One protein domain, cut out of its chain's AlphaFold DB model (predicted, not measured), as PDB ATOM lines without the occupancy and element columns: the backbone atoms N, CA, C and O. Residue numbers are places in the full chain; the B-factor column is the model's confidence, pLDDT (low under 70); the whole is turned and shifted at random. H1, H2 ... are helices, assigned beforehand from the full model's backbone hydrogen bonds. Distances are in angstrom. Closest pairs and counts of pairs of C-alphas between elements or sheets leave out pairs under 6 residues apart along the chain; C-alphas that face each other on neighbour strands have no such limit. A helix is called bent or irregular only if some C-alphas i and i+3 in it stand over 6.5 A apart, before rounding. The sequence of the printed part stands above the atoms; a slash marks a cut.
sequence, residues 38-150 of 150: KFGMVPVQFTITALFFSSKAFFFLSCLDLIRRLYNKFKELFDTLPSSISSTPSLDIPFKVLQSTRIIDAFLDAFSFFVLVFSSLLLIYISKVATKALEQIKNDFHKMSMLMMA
ATOM      1  N   LYS A  38     127.135  11.150  -4.488       67.25
ATOM      2  CA  LYS A  38     125.974  10.322  -4.116       67.25
ATOM      3  C   LYS A  38     124.988  11.024  -3.183       67.25
ATOM      4  O   LYS A  38     123.787  10.850  -3.352       67.25
ATOM      5  N   PHE A  39     125.473  11.811  -2.225       66.38
ATOM      6  CA  PHE A  39     124.627  12.452  -1.212       66.38
ATOM      7  C   PHE A  39     124.329  13.927  -1.497       66.38
ATOM      8  O   PHE A  39     123.360  14.455  -0.963       66.38
ATOM      9  N   GLY A  40     125.122  14.595  -2.337       69.06
ATOM     10  CA  GLY A  40     124.899  15.993  -2.713       69.06
ATOM     11  C   GLY A  40     124.174  16.137  -4.049       69.06
ATOM     12  O   GLY A  40     123.076  16.683  -4.112       69.06
ATOM     13  N   MET A  41     124.775  15.644  -5.134       71.06
ATOM     14  CA  MET A  41     124.265  15.907  -6.487       71.06
ATOM     15  C   MET A  41     122.993  15.125  -6.829       71.06
ATOM     16  O   MET A  41     122.060  15.709  -7.379       71.06
ATOM     17  N   VAL A  42     122.928  13.832  -6.498       70.06
ATOM     18  CA  VAL A  42     121.780  12.981  -6.868       70.06
ATOM     19  C   VAL A  42     120.453  13.479  -6.259       70.06
ATOM     20  O   VAL A  42     119.489  13.636  -7.012       70.06
ATOM     21  N   PRO A  43     120.362  13.822  -4.955       71.62
ATOM     22  CA  PRO A  43     119.112  14.326  -4.374       71.62
ATOM     23  C   PRO A  43     118.670  15.679  -4.948       71.62
ATOM     24  O   PRO A  43     117.475  15.917  -5.147       71.62
ATOM     25  N   VAL A  44     119.625  16.566  -5.254       73.69
ATOM     26  CA  VAL A  44     119.339  17.870  -5.869       73.69
ATOM     27  C   VAL A  44     118.745  17.684  -7.261       73.69
ATOM     28  O   VAL A  44     117.730  18.302  -7.580       73.69
ATOM     29  N   GLN A  45     119.321  16.795  -8.071       68.50
ATOM     30  CA  GLN A  45     118.784  16.520  -9.401       68.50
ATOM     31  C   GLN A  45     117.380  15.906  -9.324       68.50
ATOM     32  O   GLN A  45     116.495  16.353 -10.047       68.50
ATOM     33  N   PHE A  46     117.133  14.978  -8.392       72.62
ATOM     34  CA  PHE A  46     115.795  14.420  -8.172       72.62
ATOM     35  C   PHE A  46     114.766  15.500  -7.800       72.62
ATOM     36  O   PHE A  46     113.657  15.527  -8.337       72.62
ATOM     37  N   THR A  47     115.153  16.433  -6.926       73.56
ATOM     38  CA  THR A  47     114.296  17.551  -6.504       73.56
ATOM     39  C   THR A  47     113.948  18.460  -7.683       73.56
ATOM     40  O   THR A  47     112.781  18.801  -7.874       73.56
ATOM     41  N   ILE A  48     114.933  18.811  -8.517       73.94
ATOM     42  CA  ILE A  48     114.721  19.640  -9.714       73.94
ATOM     43  C   ILE A  48     113.777  18.935 -10.693       73.94
ATOM     44  O   ILE A  48     112.839  19.554 -11.198       73.94
ATOM     45  N   THR A  49     113.975  17.637 -10.929       73.50
ATOM     46  CA  THR A  49     113.117  16.843 -11.813       73.50
ATOM     47  C   THR A  49     111.672  16.783 -11.303       73.50
ATOM     48  O   THR A  49     110.737  17.006 -12.076       73.50
ATOM     49  N   ALA A  50     111.475  16.551 -10.002       70.25
ATOM     50  CA  ALA A  50     110.150  16.535  -9.385       70.25
ATOM     51  C   ALA A  50     109.446  17.900  -9.488       70.25
ATOM     52  O   ALA A  50     108.251  17.963  -9.778       70.25
ATOM     53  N   LEU A  51     110.190  18.994  -9.315       72.38
ATOM     54  CA  LEU A  51     109.670  20.362  -9.393       72.38
ATOM     55  C   LEU A  51     109.301  20.760 -10.834       72.38
ATOM     56  O   LEU A  51     108.281  21.406 -11.074       72.38
ATOM     57  N   PHE A  52     110.075  20.303 -11.821       73.88
ATOM     58  CA  PHE A  52     109.715  20.438 -13.236       73.88
ATOM     59  C   PHE A  52     108.437  19.669 -13.590       73.88
ATOM     60  O   PHE A  52     107.609  20.167 -14.359       73.88
ATOM     61  N   PHE A  53     108.265  18.467 -13.038       71.62
ATOM     62  CA  PHE A  53     107.058  17.673 -13.245       71.62
ATOM     63  C   PHE A  53     105.830  18.327 -12.597       71.62
ATOM     64  O   PHE A  53     104.803  18.489 -13.262       71.62
ATOM     65  N   SER A  54     105.943  18.776 -11.343       74.88
ATOM     66  CA  SER A  54     104.840  19.438 -10.644       74.88
ATOM     67  C   SER A  54     104.420  20.734 -11.345       74.88
ATOM     68  O   SER A  54     103.229  20.948 -11.548       74.88
ATOM     69  N   SER A  55     105.370  21.548 -11.819       71.75
ATOM     70  CA  SER A  55     105.096  22.771 -12.589       71.75
ATOM     71  C   SER A  55     104.253  22.502 -13.843       71.75
ATOM     72  O   SER A  55     103.262  23.189 -14.097       71.75
ATOM     73  N   LYS A  56     104.571  21.443 -14.599       67.50
ATOM     74  CA  LYS A  56     103.787  21.052 -15.784       67.50
ATOM     75  C   LYS A  56     102.381  20.564 -15.418       67.50
ATOM     76  O   LYS A  56     101.430  20.894 -16.125       67.50
ATOM     77  N   ALA A  57     102.232  19.829 -14.317       71.88
ATOM     78  CA  ALA A  57     100.921  19.412 -13.814       71.88
ATOM     79  C   ALA A  57     100.074  20.609 -13.334       71.88
ATOM     80  O   ALA A  57      98.879  20.679 -13.617       71.88
ATOM     81  N   PHE A  58     100.689  21.596 -12.680       75.50
ATOM     82  CA  PHE A  58     100.018  22.842 -12.299       75.50
ATOM     83  C   PHE A  58      99.596  23.671 -13.512       75.50
ATOM     84  O   PHE A  58      98.496  24.227 -13.525       75.50
ATOM     85  N   PHE A  59     100.429  23.721 -14.553       73.94
ATOM     86  CA  PHE A  59     100.071  24.369 -15.813       73.94
ATOM     87  C   PHE A  59      98.836  23.710 -16.446       73.94
ATOM     88  O   PHE A  59      97.919  24.409 -16.869       73.94
ATOM     89  N   PHE A  60      98.757  22.374 -16.422       69.06
ATOM     90  CA  PHE A  60      97.580  21.635 -16.887       69.06
ATOM     91  C   PHE A  60      96.304  22.017 -16.129       69.06
ATOM     92  O   PHE A  60      95.296  22.370 -16.746       69.06
ATOM     93  N   LEU A  61      96.357  21.999 -14.795       75.38
ATOM     94  CA  LEU A  61      95.223  22.386 -13.955       75.38
ATOM     95  C   LEU A  61      94.812  23.844 -14.184       75.38
ATOM     96  O   LEU A  61      93.623  24.141 -14.253       75.38
ATOM     97  N   SER A  62      95.785  24.736 -14.377       72.12
ATOM     98  CA  SER A  62      95.537  26.152 -14.666       72.12
ATOM     99  C   SER A  62      94.834  26.346 -16.010       72.12
ATOM    100  O   SER A  62      93.917  27.157 -16.109       72.12
ATOM    101  N   CYS A  63      95.207  25.582 -17.040       72.44
ATOM    102  CA  CYS A  63      94.522  25.623 -18.332       72.44
ATOM    103  C   CYS A  63      93.072  25.131 -18.238       72.44
ATOM    104  O   CYS A  63      92.183  25.759 -18.812       72.44
ATOM    105  N   LEU A  64      92.816  24.048 -17.497       73.19
ATOM    106  CA  LEU A  64      91.449  23.570 -17.262       73.19
ATOM    107  C   LEU A  64      90.612  24.595 -16.486       73.19
ATOM    108  O   LEU A  64      89.466  24.855 -16.857       73.19
ATOM    109  N   ASP A  65      91.185  25.211 -15.449       78.94
ATOM    110  CA  ASP A  65      90.492  26.242 -14.673       78.94
ATOM    111  C   ASP A  65      90.217  27.492 -15.523       78.94
ATOM    112  O   ASP A  65      89.131  28.064 -15.457       78.94
ATOM    113  N   LEU A  66      91.146  27.877 -16.404       73.88
ATOM    114  CA  LEU A  66      90.954  28.989 -17.335       73.88
ATOM    115  C   LEU A  66      89.808  28.724 -18.318       73.88
ATOM    116  O   LEU A  66      88.965  29.599 -18.501       73.88
ATOM    117  N   ILE A  67      89.722  27.519 -18.894       72.19
ATOM    118  CA  ILE A  67      88.606  27.127 -19.775       72.19
ATOM    119  C   ILE A  67      87.277  27.179 -19.012       72.19
ATOM    120  O   ILE A  67      86.306  27.762 -19.501       72.19
ATOM    121  N   ARG A  68      87.234  26.626 -17.792       76.06
ATOM    122  CA  ARG A  68      86.033  26.646 -16.945       76.06
ATOM    123  C   ARG A  68      85.599  28.072 -16.610       76.06
ATOM    124  O   ARG A  68      84.412  28.386 -16.690       76.06
ATOM    125  N   ARG A  69      86.545  28.945 -16.254       78.56
ATOM    126  CA  ARG A  69      86.277  30.363 -15.973       78.56
ATOM    127  C   ARG A  69      85.770  31.094 -17.204       78.56
ATOM    128  O   ARG A  69      84.826  31.866 -17.068       78.56
ATOM    129  N   LEU A  70      86.352  30.839 -18.378       74.69
ATOM    130  CA  LEU A  70      85.888  31.429 -19.632       74.69
ATOM    131  C   LEU A  70      84.429  31.045 -19.891       74.69
ATOM    132  O   LEU A  70      83.588  31.921 -20.059       74.69
ATOM    133  N   TYR A  71      84.119  29.746 -19.838       73.94
ATOM    134  CA  TYR A  71      82.761  29.239 -20.039       73.94
ATOM    135  C   TYR A  71      81.760  29.875 -19.063       73.94
ATOM    136  O   TYR A  71      80.726  30.393 -19.481       73.94
ATOM    137  N   ASN A  72      82.100  29.911 -17.770       78.06
ATOM    138  CA  ASN A  72      81.238  30.502 -16.748       78.06
ATOM    139  C   ASN A  72      81.036  32.010 -16.949       78.06
ATOM    140  O   ASN A  72      79.919  32.493 -16.800       78.06
ATOM    141  N   LYS A  73      82.087  32.756 -17.313       75.38
ATOM    142  CA  LYS A  73      81.989  34.205 -17.545       75.38
ATOM    143  C   LYS A  73      81.153  34.545 -18.770       75.38
ATOM    144  O   LYS A  73      80.388  35.502 -18.724       75.38
ATOM    145  N   PHE A  74      81.259  33.760 -19.839       69.94
ATOM    146  CA  PHE A  74      80.388  33.930 -20.999       69.94
ATOM    147  C   PHE A  74      78.938  33.601 -20.659       69.94
ATOM    148  O   PHE A  74      78.056  34.385 -20.994       69.94
ATOM    149  N   LYS A  75      78.691  32.510 -19.926       72.19
ATOM    150  CA  LYS A  75      77.343  32.180 -19.454       72.19
ATOM    151  C   LYS A  75      76.736  33.318 -18.622       72.19
ATOM    152  O   LYS A  75      75.632  33.751 -18.916       72.19
ATOM    153  N   GLU A  76      77.489  33.870 -17.669       75.06
ATOM    154  CA  GLU A  76      77.059  35.032 -16.874       75.06
ATOM    155  C   GLU A  76      76.770  36.274 -17.736       75.06
ATOM    156  O   GLU A  76      75.774  36.961 -17.508       75.06
ATOM    157  N   LEU A  77      77.610  36.579 -18.733       67.56
ATOM    158  CA  LEU A  77      77.383  37.703 -19.653       67.56
ATOM    159  C   LEU A  77      76.086  37.535 -20.455       67.56
ATOM    160  O   LEU A  77      75.350  38.502 -20.643       67.56
ATOM    161  N   PHE A  78      75.783  36.317 -20.903       66.31
ATOM    162  CA  PHE A  78      74.551  36.031 -21.638       66.31
ATOM    163  C   PHE A  78      73.311  35.975 -20.739       66.31
ATOM    164  O   PHE A  78      72.255  36.426 -21.169       66.31
ATOM    165  N   ASP A  79      73.435  35.525 -19.489       69.19
ATOM    166  CA  ASP A  79      72.338  35.562 -18.510       69.19
ATOM    167  C   ASP A  79      71.998  37.006 -18.080       69.19
ATOM    168  O   ASP A  79      70.850  37.319 -17.763       69.19
ATOM    169  N   THR A  80      72.976  37.920 -18.102       68.56
ATOM    170  CA  THR A  80      72.803  39.338 -17.716       68.56
ATOM    171  C   THR A  80      72.431  40.265 -18.881       68.56
ATOM    172  O   THR A  80      71.853  41.339 -18.664       68.56
ATOM    173  N   LEU A  81      72.679  39.842 -20.122       65.44
ATOM    174  CA  LEU A  81      72.322  40.551 -21.358       65.44
ATOM    175  C   LEU A  81      70.826  40.937 -21.457       65.44
ATOM    176  O   LEU A  81      70.547  42.106 -21.730       65.44
ATOM    177  N   PRO A  82      69.852  40.045 -21.170       64.06
ATOM    178  CA  PRO A  82      68.425  40.370 -21.220       64.06
ATOM    179  C   PRO A  82      68.046  41.486 -20.243       64.06
ATOM    180  O   PRO A  82      67.324  42.418 -20.595       64.06
ATOM    181  N   SER A  83      68.590  41.427 -19.024       64.50
ATOM    182  CA  SER A  83      68.312  42.419 -17.981       64.50
ATOM    183  C   SER A  83      68.877  43.803 -18.322       64.50
ATOM    184  O   SER A  83      68.210  44.806 -18.095       64.50
ATOM    185  N   SER A  84      70.046  43.855 -18.966       58.97
ATOM    186  CA  SER A  84      70.736  45.105 -19.322       58.97
ATOM    187  C   SER A  84      70.197  45.767 -20.597       58.97
ATOM    188  O   SER A  84      70.410  46.956 -20.817       58.97
ATOM    189  N   ILE A  85      69.515  45.008 -21.460       57.84
ATOM    190  CA  ILE A  85      68.922  45.518 -22.707       57.84
ATOM    191  C   ILE A  85      67.469  45.955 -22.505       57.84
ATOM    192  O   ILE A  85      67.038  46.938 -23.105       57.84
ATOM    193  N   SER A  86      66.742  45.301 -21.597       57.03
ATOM    194  CA  SER A  86      65.366  45.678 -21.246       57.03
ATOM    195  C   SER A  86      65.231  47.086 -20.638       57.03
ATOM    196  O   SER A  86      64.147  47.664 -20.648       57.03
ATOM    197  N   SER A  87      66.333  47.677 -20.156       61.66
ATOM    198  CA  SER A  87      66.377  49.054 -19.646       61.66
ATOM    199  C   SER A  87      66.414  50.138 -20.733       61.66
ATOM    200  O   SER A  87      66.228  51.311 -20.411       61.66
ATOM    201  N   THR A  88      66.633  49.784 -22.005       59.97
ATOM    202  CA  THR A  88      66.756  50.742 -23.119       59.97
ATOM    203  C   THR A  88      65.753  50.409 -24.234       59.97
ATOM    204  O   THR A  88      65.976  49.481 -25.012       59.97
ATOM    205  N   PRO A  89      64.658  51.180 -24.392       63.06
ATOM    206  CA  PRO A  89      63.553  50.826 -25.293       63.06
ATOM    207  C   PRO A  89      63.927  50.791 -26.787       63.06
ATOM    208  O   PRO A  89      63.220  50.181 -27.582       63.06
ATOM    209  N   SER A  90      65.046  51.404 -27.192       64.00
ATOM    210  CA  SER A  90      65.530  51.408 -28.582       64.00
ATOM    211  C   SER A  90      66.218  50.107 -29.018       64.00
ATOM    212  O   SER A  90      66.278  49.826 -30.214       64.00
ATOM    213  N   LEU A  91      66.729  49.308 -28.076       62.38
ATOM    214  CA  LEU A  91      67.436  48.048 -28.357       62.38
ATOM    215  C   LEU A  91      66.538  46.811 -28.215       62.38
ATOM    216  O   LEU A  91      66.908  45.733 -28.673       62.38
ATOM    217  N   ASP A  92      65.345  46.968 -27.646       65.06
ATOM    218  CA  ASP A  92      64.430  45.863 -27.344       65.06
ATOM    219  C   ASP A  92      63.877  45.183 -28.618       65.06
ATOM    220  O   ASP A  92      63.723  43.963 -28.685       65.06
ATOM    221  N   ILE A  93      63.648  45.968 -29.679       63.03
ATOM    222  CA  ILE A  93      63.135  45.490 -30.974       63.03
ATOM    223  C   ILE A  93      64.173  44.633 -31.724       63.03
ATOM    224  O   ILE A  93      63.860  43.482 -32.038       63.03
ATOM    225  N   PRO A  94      65.408  45.104 -32.003       65.50
ATOM    226  CA  PRO A  94      66.412  44.271 -32.665       65.50
ATOM    227  C   PRO A  94      66.803  43.040 -31.838       65.50
ATOM    228  O   PRO A  94      67.076  41.988 -32.418       65.50
ATOM    229  N   PHE A  95      66.765  43.116 -30.502       67.75
ATOM    230  CA  PHE A  95      67.070  41.970 -29.643       67.75
ATOM    231  C   PHE A  95      65.987  40.884 -29.704       67.75
ATOM    232  O   PHE A  95      66.309  39.708 -29.871       67.75
ATOM    233  N   LYS A  96      64.701  41.261 -29.687       65.56
ATOM    234  CA  LYS A  96      63.584  40.323 -29.915       65.56
ATOM    235  C   LYS A  96      63.615  39.703 -31.312       65.56
ATOM    236  O   LYS A  96      63.304  38.523 -31.455       65.56
ATOM    237  N   VAL A  97      64.037  40.452 -32.334       66.19
ATOM    238  CA  VAL A  97      64.217  39.915 -33.695       66.19
ATOM    239  C   VAL A  97      65.345  38.878 -33.730       66.19
ATOM    240  O   VAL A  97      65.129  37.777 -34.242       66.19
ATOM    241  N   LEU A  98      66.504  39.176 -33.132       65.88
ATOM    242  CA  LEU A  98      67.645  38.251 -32.998       65.88
ATOM    243  C   LEU A  98      67.304  36.990 -32.190       65.88
ATOM    244  O   LEU A  98      67.741  35.889 -32.533       65.88
ATOM    245  N   GLN A  99      66.489  37.138 -31.146       68.06
ATOM    246  CA  GLN A  99      65.988  36.021 -30.350       68.06
ATOM    247  C   GLN A  99      64.986  35.171 -31.150       68.06
ATOM    248  O   GLN A  99      65.077  33.945 -31.147       68.06
ATOM    249  N   SER A 100      64.084  35.798 -31.917       64.06
ATOM    250  CA  SER A 100      63.108  35.086 -32.760       64.06
ATOM    251  C   SER A 100      63.750  34.317 -33.921       64.06
ATOM    252  O   SER A 100      63.232  33.287 -34.346       64.06
ATOM    253  N   THR A 101      64.905  34.783 -34.407       71.69
ATOM    254  CA  THR A 101      65.672  34.136 -35.483       71.69
ATOM    255  C   THR A 101      66.614  33.041 -34.980       71.69
ATOM    256  O   THR A 101      67.296  32.422 -35.793       71.69
ATOM    257  N   ARG A 102      66.652  32.770 -33.664       70.25
ATOM    258  CA  ARG A 102      67.556  31.787 -33.027       70.25
ATOM    259  C   ARG A 102      69.042  32.000 -33.343       70.25
ATOM    260  O   ARG A 102      69.851  31.091 -33.181       70.25
ATOM    261  N   ILE A 103      69.430  33.203 -33.764       73.31
ATOM    262  CA  ILE A 103      70.832  33.529 -34.062       73.31
ATOM    263  C   ILE A 103      71.674  33.437 -32.784       73.31
ATOM    264  O   ILE A 103      72.813  32.987 -32.831       73.31
ATOM    265  N   ILE A 104      71.093  33.807 -31.640       68.94
ATOM    266  CA  ILE A 104      71.735  33.704 -30.324       68.94
ATOM    267  C   ILE A 104      72.008  32.235 -29.962       68.94
ATOM    268  O   ILE A 104      73.115  31.909 -29.538       68.94
ATOM    269  N   ASP A 105      71.044  31.342 -30.204       71.56
ATOM    270  CA  ASP A 105      71.196  29.904 -29.946       71.56
ATOM    271  C   ASP A 105      72.236  29.275 -30.887       71.56
ATOM    272  O   ASP A 105      73.108  28.527 -30.450       71.56
ATOM    273  N   ALA A 106      72.220  29.640 -32.173       72.69
ATOM    274  CA  ALA A 106      73.216  29.179 -33.140       72.69
ATOM    275  C   ALA A 106      74.636  29.669 -32.799       72.69
ATOM    276  O   ALA A 106      75.614  28.943 -32.989       72.69
ATOM    277  N   PHE A 107      74.761  30.891 -32.272       73.12
ATOM    278  CA  PHE A 107      76.037  31.429 -31.804       73.12
ATOM    279  C   PHE A 107      76.539  30.683 -30.561       73.12
ATOM    280  O   PHE A 107      77.731  30.388 -30.470       73.12
ATOM    281  N   LEU A 108      75.642  30.318 -29.637       69.75
ATOM    282  CA  LEU A 108      75.961  29.485 -28.473       69.75
ATOM    283  C   LEU A 108      76.462  28.098 -28.882       69.75
ATOM    284  O   LEU A 108      77.498  27.657 -28.378       69.75
ATOM    285  N   ASP A 109      75.789  27.437 -29.822       72.31
ATOM    286  CA  ASP A 109      76.202  26.118 -30.310       72.31
ATOM    287  C   ASP A 109      77.558  26.174 -31.026       72.31
ATOM    288  O   ASP A 109      78.446  25.360 -30.747       72.31
ATOM    289  N   ALA A 110      77.770  27.175 -31.886       76.00
ATOM    290  CA  ALA A 110      79.051  27.385 -32.557       76.00
ATOM    291  C   ALA A 110      80.187  27.655 -31.556       76.00
ATOM    292  O   ALA A 110      81.298  27.135 -31.707       76.00
ATOM    293  N   PHE A 111      79.914  28.426 -30.501       70.50
ATOM    294  CA  PHE A 111      80.897  28.727 -29.465       70.50
ATOM    295  C   PHE A 111      81.189  27.513 -28.573       70.50
ATOM    296  O   PHE A 111      82.340  27.277 -28.207       70.50
ATOM    297  N   SER A 112      80.180  26.696 -28.272       69.06
ATOM    298  CA  SER A 112      80.351  25.429 -27.554       69.06
ATOM    299  C   SER A 112      81.248  24.466 -28.345       69.06
ATOM    300  O   SER A 112      82.201  23.901 -27.800       69.06
ATOM    301  N   PHE A 113      81.037  24.375 -29.665       74.44
ATOM    302  CA  PHE A 113      81.929  23.648 -30.574       74.44
ATOM    303  C   PHE A 113      83.350  24.218 -30.580       74.44
ATOM    304  O   PHE A 113      84.316  23.456 -30.517       74.44
ATOM    305  N   PHE A 114      83.502  25.545 -30.607       75.62
ATOM    306  CA  PHE A 114      84.810  26.195 -30.538       75.62
ATOM    307  C   PHE A 114      85.549  25.868 -29.234       75.62
ATOM    308  O   PHE A 114      86.722  25.505 -29.279       75.62
ATOM    309  N   VAL A 115      84.874  25.934 -28.082       74.69
ATOM    310  CA  VAL A 115      85.458  25.580 -26.777       74.69
ATOM    311  C   VAL A 115      85.900  24.117 -26.756       74.69
ATOM    312  O   VAL A 115      86.988  23.817 -26.261       74.69
ATOM    313  N   LEU A 116      85.105  23.213 -27.330       75.25
ATOM    314  CA  LEU A 116      85.430  21.789 -27.411       75.25
ATOM    315  C   LEU A 116      86.659  21.547 -28.302       75.25
ATOM    316  O   LEU A 116      87.608  20.880 -27.882       75.25
ATOM    317  N   VAL A 117      86.697  22.152 -29.492       76.75
ATOM    318  CA  VAL A 117      87.844  22.064 -30.413       76.75
ATOM    319  C   VAL A 117      89.097  22.668 -29.780       76.75
ATOM    320  O   VAL A 117      90.152  22.029 -29.778       76.75
ATOM    321  N   PHE A 118      88.989  23.852 -29.180       75.12
ATOM    322  CA  PHE A 118      90.099  24.513 -28.501       75.12
ATOM    323  C   PHE A 118      90.624  23.671 -27.334       75.12
ATOM    324  O   PHE A 118      91.832  23.464 -27.223       75.12
ATOM    325  N   SER A 119      89.729  23.112 -26.514       71.19
ATOM    326  CA  SER A 119      90.088  22.197 -25.427       71.19
ATOM    327  C   SER A 119      90.825  20.963 -25.950       71.19
ATOM    328  O   SER A 119      91.877  20.613 -25.415       71.19
ATOM    329  N   SER A 120      90.347  20.354 -27.041       73.31
ATOM    330  CA  SER A 120      90.986  19.180 -27.648       73.31
ATOM    331  C   SER A 120      92.402  19.472 -28.167       73.31
ATOM    332  O   SER A 120      93.329  18.708 -27.897       73.31
ATOM    333  N   LEU A 121      92.606  20.618 -28.829       74.50
ATOM    334  CA  LEU A 121      93.919  21.077 -29.297       74.50
ATOM    335  C   LEU A 121      94.881  21.303 -28.132       74.50
ATOM    336  O   LEU A 121      96.048  20.905 -28.191       74.50
ATOM    337  N   LEU A 122      94.382  21.912 -27.059       72.62
ATOM    338  CA  LEU A 122      95.159  22.168 -25.855       72.62
ATOM    339  C   LEU A 122      95.571  20.844 -25.194       72.62
ATOM    340  O   LEU A 122      96.738  20.676 -24.842       72.62
ATOM    341  N   LEU A 123      94.660  19.869 -25.124       71.88
ATOM    342  CA  LEU A 123      94.908  18.528 -24.584       71.88
ATOM    343  C   LEU A 123      95.979  17.775 -25.394       71.88
ATOM    344  O   LEU A 123      96.910  17.211 -24.816       71.88
ATOM    345  N   ILE A 124      95.921  17.841 -26.728       77.56
ATOM    346  CA  ILE A 124      96.954  17.278 -27.616       77.56
ATOM    347  C   ILE A 124      98.310  17.956 -27.375       77.56
ATOM    348  O   ILE A 124      99.337  17.278 -27.248       77.56
ATOM    349  N   TYR A 125      98.333  19.287 -27.280       75.06
ATOM    350  CA  TYR A 125      99.557  20.038 -27.007       75.06
ATOM    351  C   TYR A 125     100.175  19.637 -25.661       75.06
ATOM    352  O   TYR A 125     101.373  19.358 -25.583       75.06
ATOM    353  N   ILE A 126      99.352  19.521 -24.618       67.94
ATOM    354  CA  ILE A 126      99.777  19.054 -23.297       67.94
ATOM    355  C   ILE A 126     100.338  17.636 -23.375       67.94
ATOM    356  O   ILE A 126     101.415  17.390 -22.833       67.94
ATOM    357  N   SER A 127      99.666  16.717 -24.075       70.00
ATOM    358  CA  SER A 127     100.149  15.342 -24.243       70.00
ATOM    359  C   SER A 127     101.552  15.316 -24.853       70.00
ATOM    360  O   SER A 127     102.411  14.560 -24.403       70.00
ATOM    361  N   LYS A 128     101.825  16.186 -25.833       76.94
ATOM    362  CA  LYS A 128     103.155  16.326 -26.446       76.94
ATOM    363  C   LYS A 128     104.196  16.913 -25.488       76.94
ATOM    364  O   LYS A 128     105.368  16.542 -25.534       76.94
ATOM    365  N   VAL A 129     103.798  17.844 -24.624       74.19
ATOM    366  CA  VAL A 129     104.684  18.398 -23.588       74.19
ATOM    367  C   VAL A 129     104.984  17.355 -22.507       74.19
ATOM    368  O   VAL A 129     106.118  17.289 -22.031       74.19
ATOM    369  N   ALA A 130     104.000  16.532 -22.142       68.75
ATOM    370  CA  ALA A 130     104.139  15.465 -21.158       68.75
ATOM    371  C   ALA A 130     105.070  14.350 -21.653       68.75
ATOM    372  O   ALA A 130     105.971  13.951 -20.920       68.75
ATOM    373  N   THR A 131     104.929  13.901 -22.906       76.31
ATOM    374  CA  THR A 131     105.824  12.879 -23.480       76.31
ATOM    375  C   THR A 131     107.270  13.360 -23.541       76.31
ATOM    376  O   THR A 131     108.165  12.642 -23.101       76.31
ATOM    377  N   LYS A 132     107.508  14.606 -23.973       77.75
ATOM    378  CA  LYS A 132     108.852  15.209 -23.943       77.75
ATOM    379  C   LYS A 132     109.417  15.331 -22.528       77.75
ATOM    380  O   LYS A 132     110.609  15.127 -22.324       77.75
ATOM    381  N   ALA A 133     108.576  15.662 -21.547       67.31
ATOM    382  CA  ALA A 133     109.002  15.729 -20.153       67.31
ATOM    383  C   ALA A 133     109.408  14.345 -19.625       67.31
ATOM    384  O   ALA A 133     110.460  14.223 -19.010       67.31
ATOM    385  N   LEU A 134     108.624  13.300 -19.911       70.12
ATOM    386  CA  LEU A 134     108.955  11.918 -19.544       70.12
ATOM    387  C   LEU A 134     110.250  11.436 -20.203       70.12
ATOM    388  O   LEU A 134     111.061  10.774 -19.559       70.12
ATOM    389  N   GLU A 135     110.472  11.794 -21.464       78.25
ATOM    390  CA  GLU A 135     111.709  11.475 -22.177       78.25
ATOM    391  C   GLU A 135     112.926  12.163 -21.540       78.25
ATOM    392  O   GLU A 135     113.968  11.537 -21.342       78.25
ATOM    393  N   GLN A 136     112.780  13.425 -21.133       75.62
ATOM    394  CA  GLN A 136     113.826  14.147 -20.414       75.62
ATOM    395  C   GLN A 136     114.102  13.534 -19.033       75.62
ATOM    396  O   GLN A 136     115.262  13.299 -18.703       75.62
ATOM    397  N   ILE A 137     113.056  13.176 -18.278       71.19
ATOM    398  CA  ILE A 137     113.180  12.469 -16.993       71.19
ATOM    399  C   ILE A 137     113.931  11.152 -17.182       71.19
ATOM    400  O   ILE A 137     114.865  10.872 -16.437       71.19
ATOM    401  N   LYS A 138     113.565  10.354 -18.193       76.12
ATOM    402  CA  LYS A 138     114.247   9.093 -18.515       76.12
ATOM    403  C   LYS A 138     115.737   9.320 -18.778       76.12
ATOM    404  O   LYS A 138     116.565   8.573 -18.259       76.12
ATOM    405  N   ASN A 139     116.079  10.336 -19.567       77.81
ATOM    406  CA  ASN A 139     117.469  10.657 -19.888       77.81
ATOM    407  C   ASN A 139     118.255  11.111 -18.651       77.81
ATOM    408  O   ASN A 139     119.398  10.690 -18.466       77.81
ATOM    409  N   ASP A 140     117.647  11.923 -17.789       71.06
ATOM    410  CA  ASP A 140     118.278  12.383 -16.552       71.06
ATOM    411  C   ASP A 140     118.436  11.236 -15.545       71.06
ATOM    412  O   ASP A 140     119.498  11.095 -14.940       71.06
ATOM    413  N   PHE A 141     117.455  10.334 -15.445       73.31
ATOM    414  CA  PHE A 141     117.547   9.135 -14.609       73.31
ATOM    415  C   PHE A 141     118.629   8.170 -15.109       73.31
ATOM    416  O   PHE A 141     119.379   7.598 -14.319       73.31
ATOM    417  N   HIS A 142     118.765   8.022 -16.429       75.88
ATOM    418  CA  HIS A 142     119.825   7.216 -17.027       75.88
ATOM    419  C   HIS A 142     121.218   7.802 -16.741       75.88
ATOM    420  O   HIS A 142     122.129   7.068 -16.356       75.88
ATOM    421  N   LYS A 143     121.376   9.130 -16.840       71.56
ATOM    422  CA  LYS A 143     122.616   9.825 -16.451       71.56
ATOM    423  C   LYS A 143     122.919   9.663 -14.960       71.56
ATOM    424  O   LYS A 143     124.060   9.364 -14.613       71.56
ATOM    425  N   MET A 144     121.918   9.798 -14.089       67.38
ATOM    426  CA  MET A 144     122.074   9.557 -12.649       67.38
ATOM    427  C   MET A 144     122.505   8.119 -12.357       67.38
ATOM    428  O   MET A 144     123.434   7.909 -11.581       67.38
ATOM    429  N   SER A 145     121.898   7.131 -13.020       66.88
ATOM    430  CA  SER A 145     122.276   5.721 -12.874       66.88
ATOM    431  C   SER A 145     123.733   5.477 -13.272       66.88
ATOM    432  O   SER A 145     124.447   4.781 -12.553       66.88
ATOM    433  N   MET A 146     124.199   6.064 -14.380       71.75
ATOM    434  CA  MET A 146     125.609   5.967 -14.776       71.75
ATOM    435  C   MET A 146     126.544   6.612 -13.741       71.75
ATOM    436  O   MET A 146     127.569   6.026 -13.403       71.75
ATOM    437  N   LEU A 147     126.171   7.767 -13.181       65.69
ATOM    438  CA  LEU A 147     126.943   8.443 -12.127       65.69
ATOM    439  C   LEU A 147     126.967   7.670 -10.798       65.69
ATOM    440  O   LEU A 147     127.910   7.818 -10.028       65.69
ATOM    441  N   MET A 148     125.952   6.852 -10.510       62.69
ATOM    442  CA  MET A 148     125.935   5.998  -9.316       62.69
ATOM    443  C   MET A 148     126.752   4.708  -9.478       62.69
ATOM    444  O   MET A 148     127.209   4.167  -8.461       62.69
ATOM    445  N   MET A 149     126.893   4.221 -10.719       60.34
ATOM    446  CA  MET A 149     127.666   3.023 -11.072       60.34
ATOM    447  C   MET A 149     129.171   3.299 -11.252       60.34
ATOM    448  O   MET A 149     129.961   2.386 -11.014       60.34
ATOM    449  N   ALA A 150     129.573   4.524 -11.615       53.41
ATOM    450  CA  ALA A 150     130.973   4.984 -11.597       53.41
ATOM    451  C   ALA A 150     131.508   5.202 -10.153       53.41
ATOM    452  O   ALA A 150     132.677   4.859  -9.840       53.41
TER     453      ALA A 150
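Overview. This is residues 38 to 150 of the 150 residues of an uncharacterized protein of Sulfurospirillum multivorans (UniProt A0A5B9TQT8). This is a long, slender helical hairpin: two long helices, H1 and H3, run side by side in opposite ways, and the chain turns back at one end through a short helix, H2, which stands crosswise to both. The two long helices make the length of the rod, and H1 has a kink of 28 degrees near residue 79, close to the turn. The printed part has 113 residues with three named helices, in the order H1, H2, H3, and no named strand; the class is all helix. The whole is extended, with a radius of gyration of the C-alphas of 24.8 A and spans of 82 by 23 by 12 A.

Along the chain. Find C-alpha 38 at (125.974, 10.322, -4.116); from there H1, the longest helix, runs through residues 38 to 85, 69.6 A from first to last C-alpha. It is irregular, but only just: C-alphas 79 and 82 are 6.8 A apart. Look next at H3, residues 103 to 149, which begins with C-alpha 103 at (70.832, 33.529, -34.062) and ends 68.5 A away with C-alpha 149 at (127.666, 3.023, -11.072). Between them along the chain you find H2, residues 92 to 100, 12.1 A long.

Arrangement. Begin with H1 and H3, which touch, with 8 pairs of C-alphas within 8 A. Their closest C-alphas are those of Val 42 and Met 144, 6.7 A apart. They run opposite ways at a shallow tilt of 4 degrees, and their centres are 12.6 A apart. Now move to H2, which is close to H1 but not clearly touching it; the closest C-alphas, of Ile 85 and Asp 92, are 6.5 A apart. These two run opposite ways at a steep tilt of 68 degrees, only just short of about perpendicular. H2 is also close to H3 but not clearly touching it, with the closest C-alphas, of Leu 98 and Ile 104, 6.7 A apart. Their lines are only just about perpendicular, at 71 degrees. In H2 and H3 every O i to N i+4 pair is within hydrogen-bond range; in H1, 39 of 44 are.

Size, cuts and confidence. The two C-alphas farthest apart are those of Pro 89 and Ala 150, at 82.7 A, while the first and last printed C-alphas, of Lys 38 and Ala 150, are 10.5 A apart. The printed part has no cut and ends at residue 150, the chain's last. The link from H1 to H2 is short and the one from H2 to H3 is tight. Residues 97 to 103, of which 97 to 100 belong to H2, stand free. The mean pLDDT of the printed part is 70.6; 43 residues are under 70, among them residues 77 to 100.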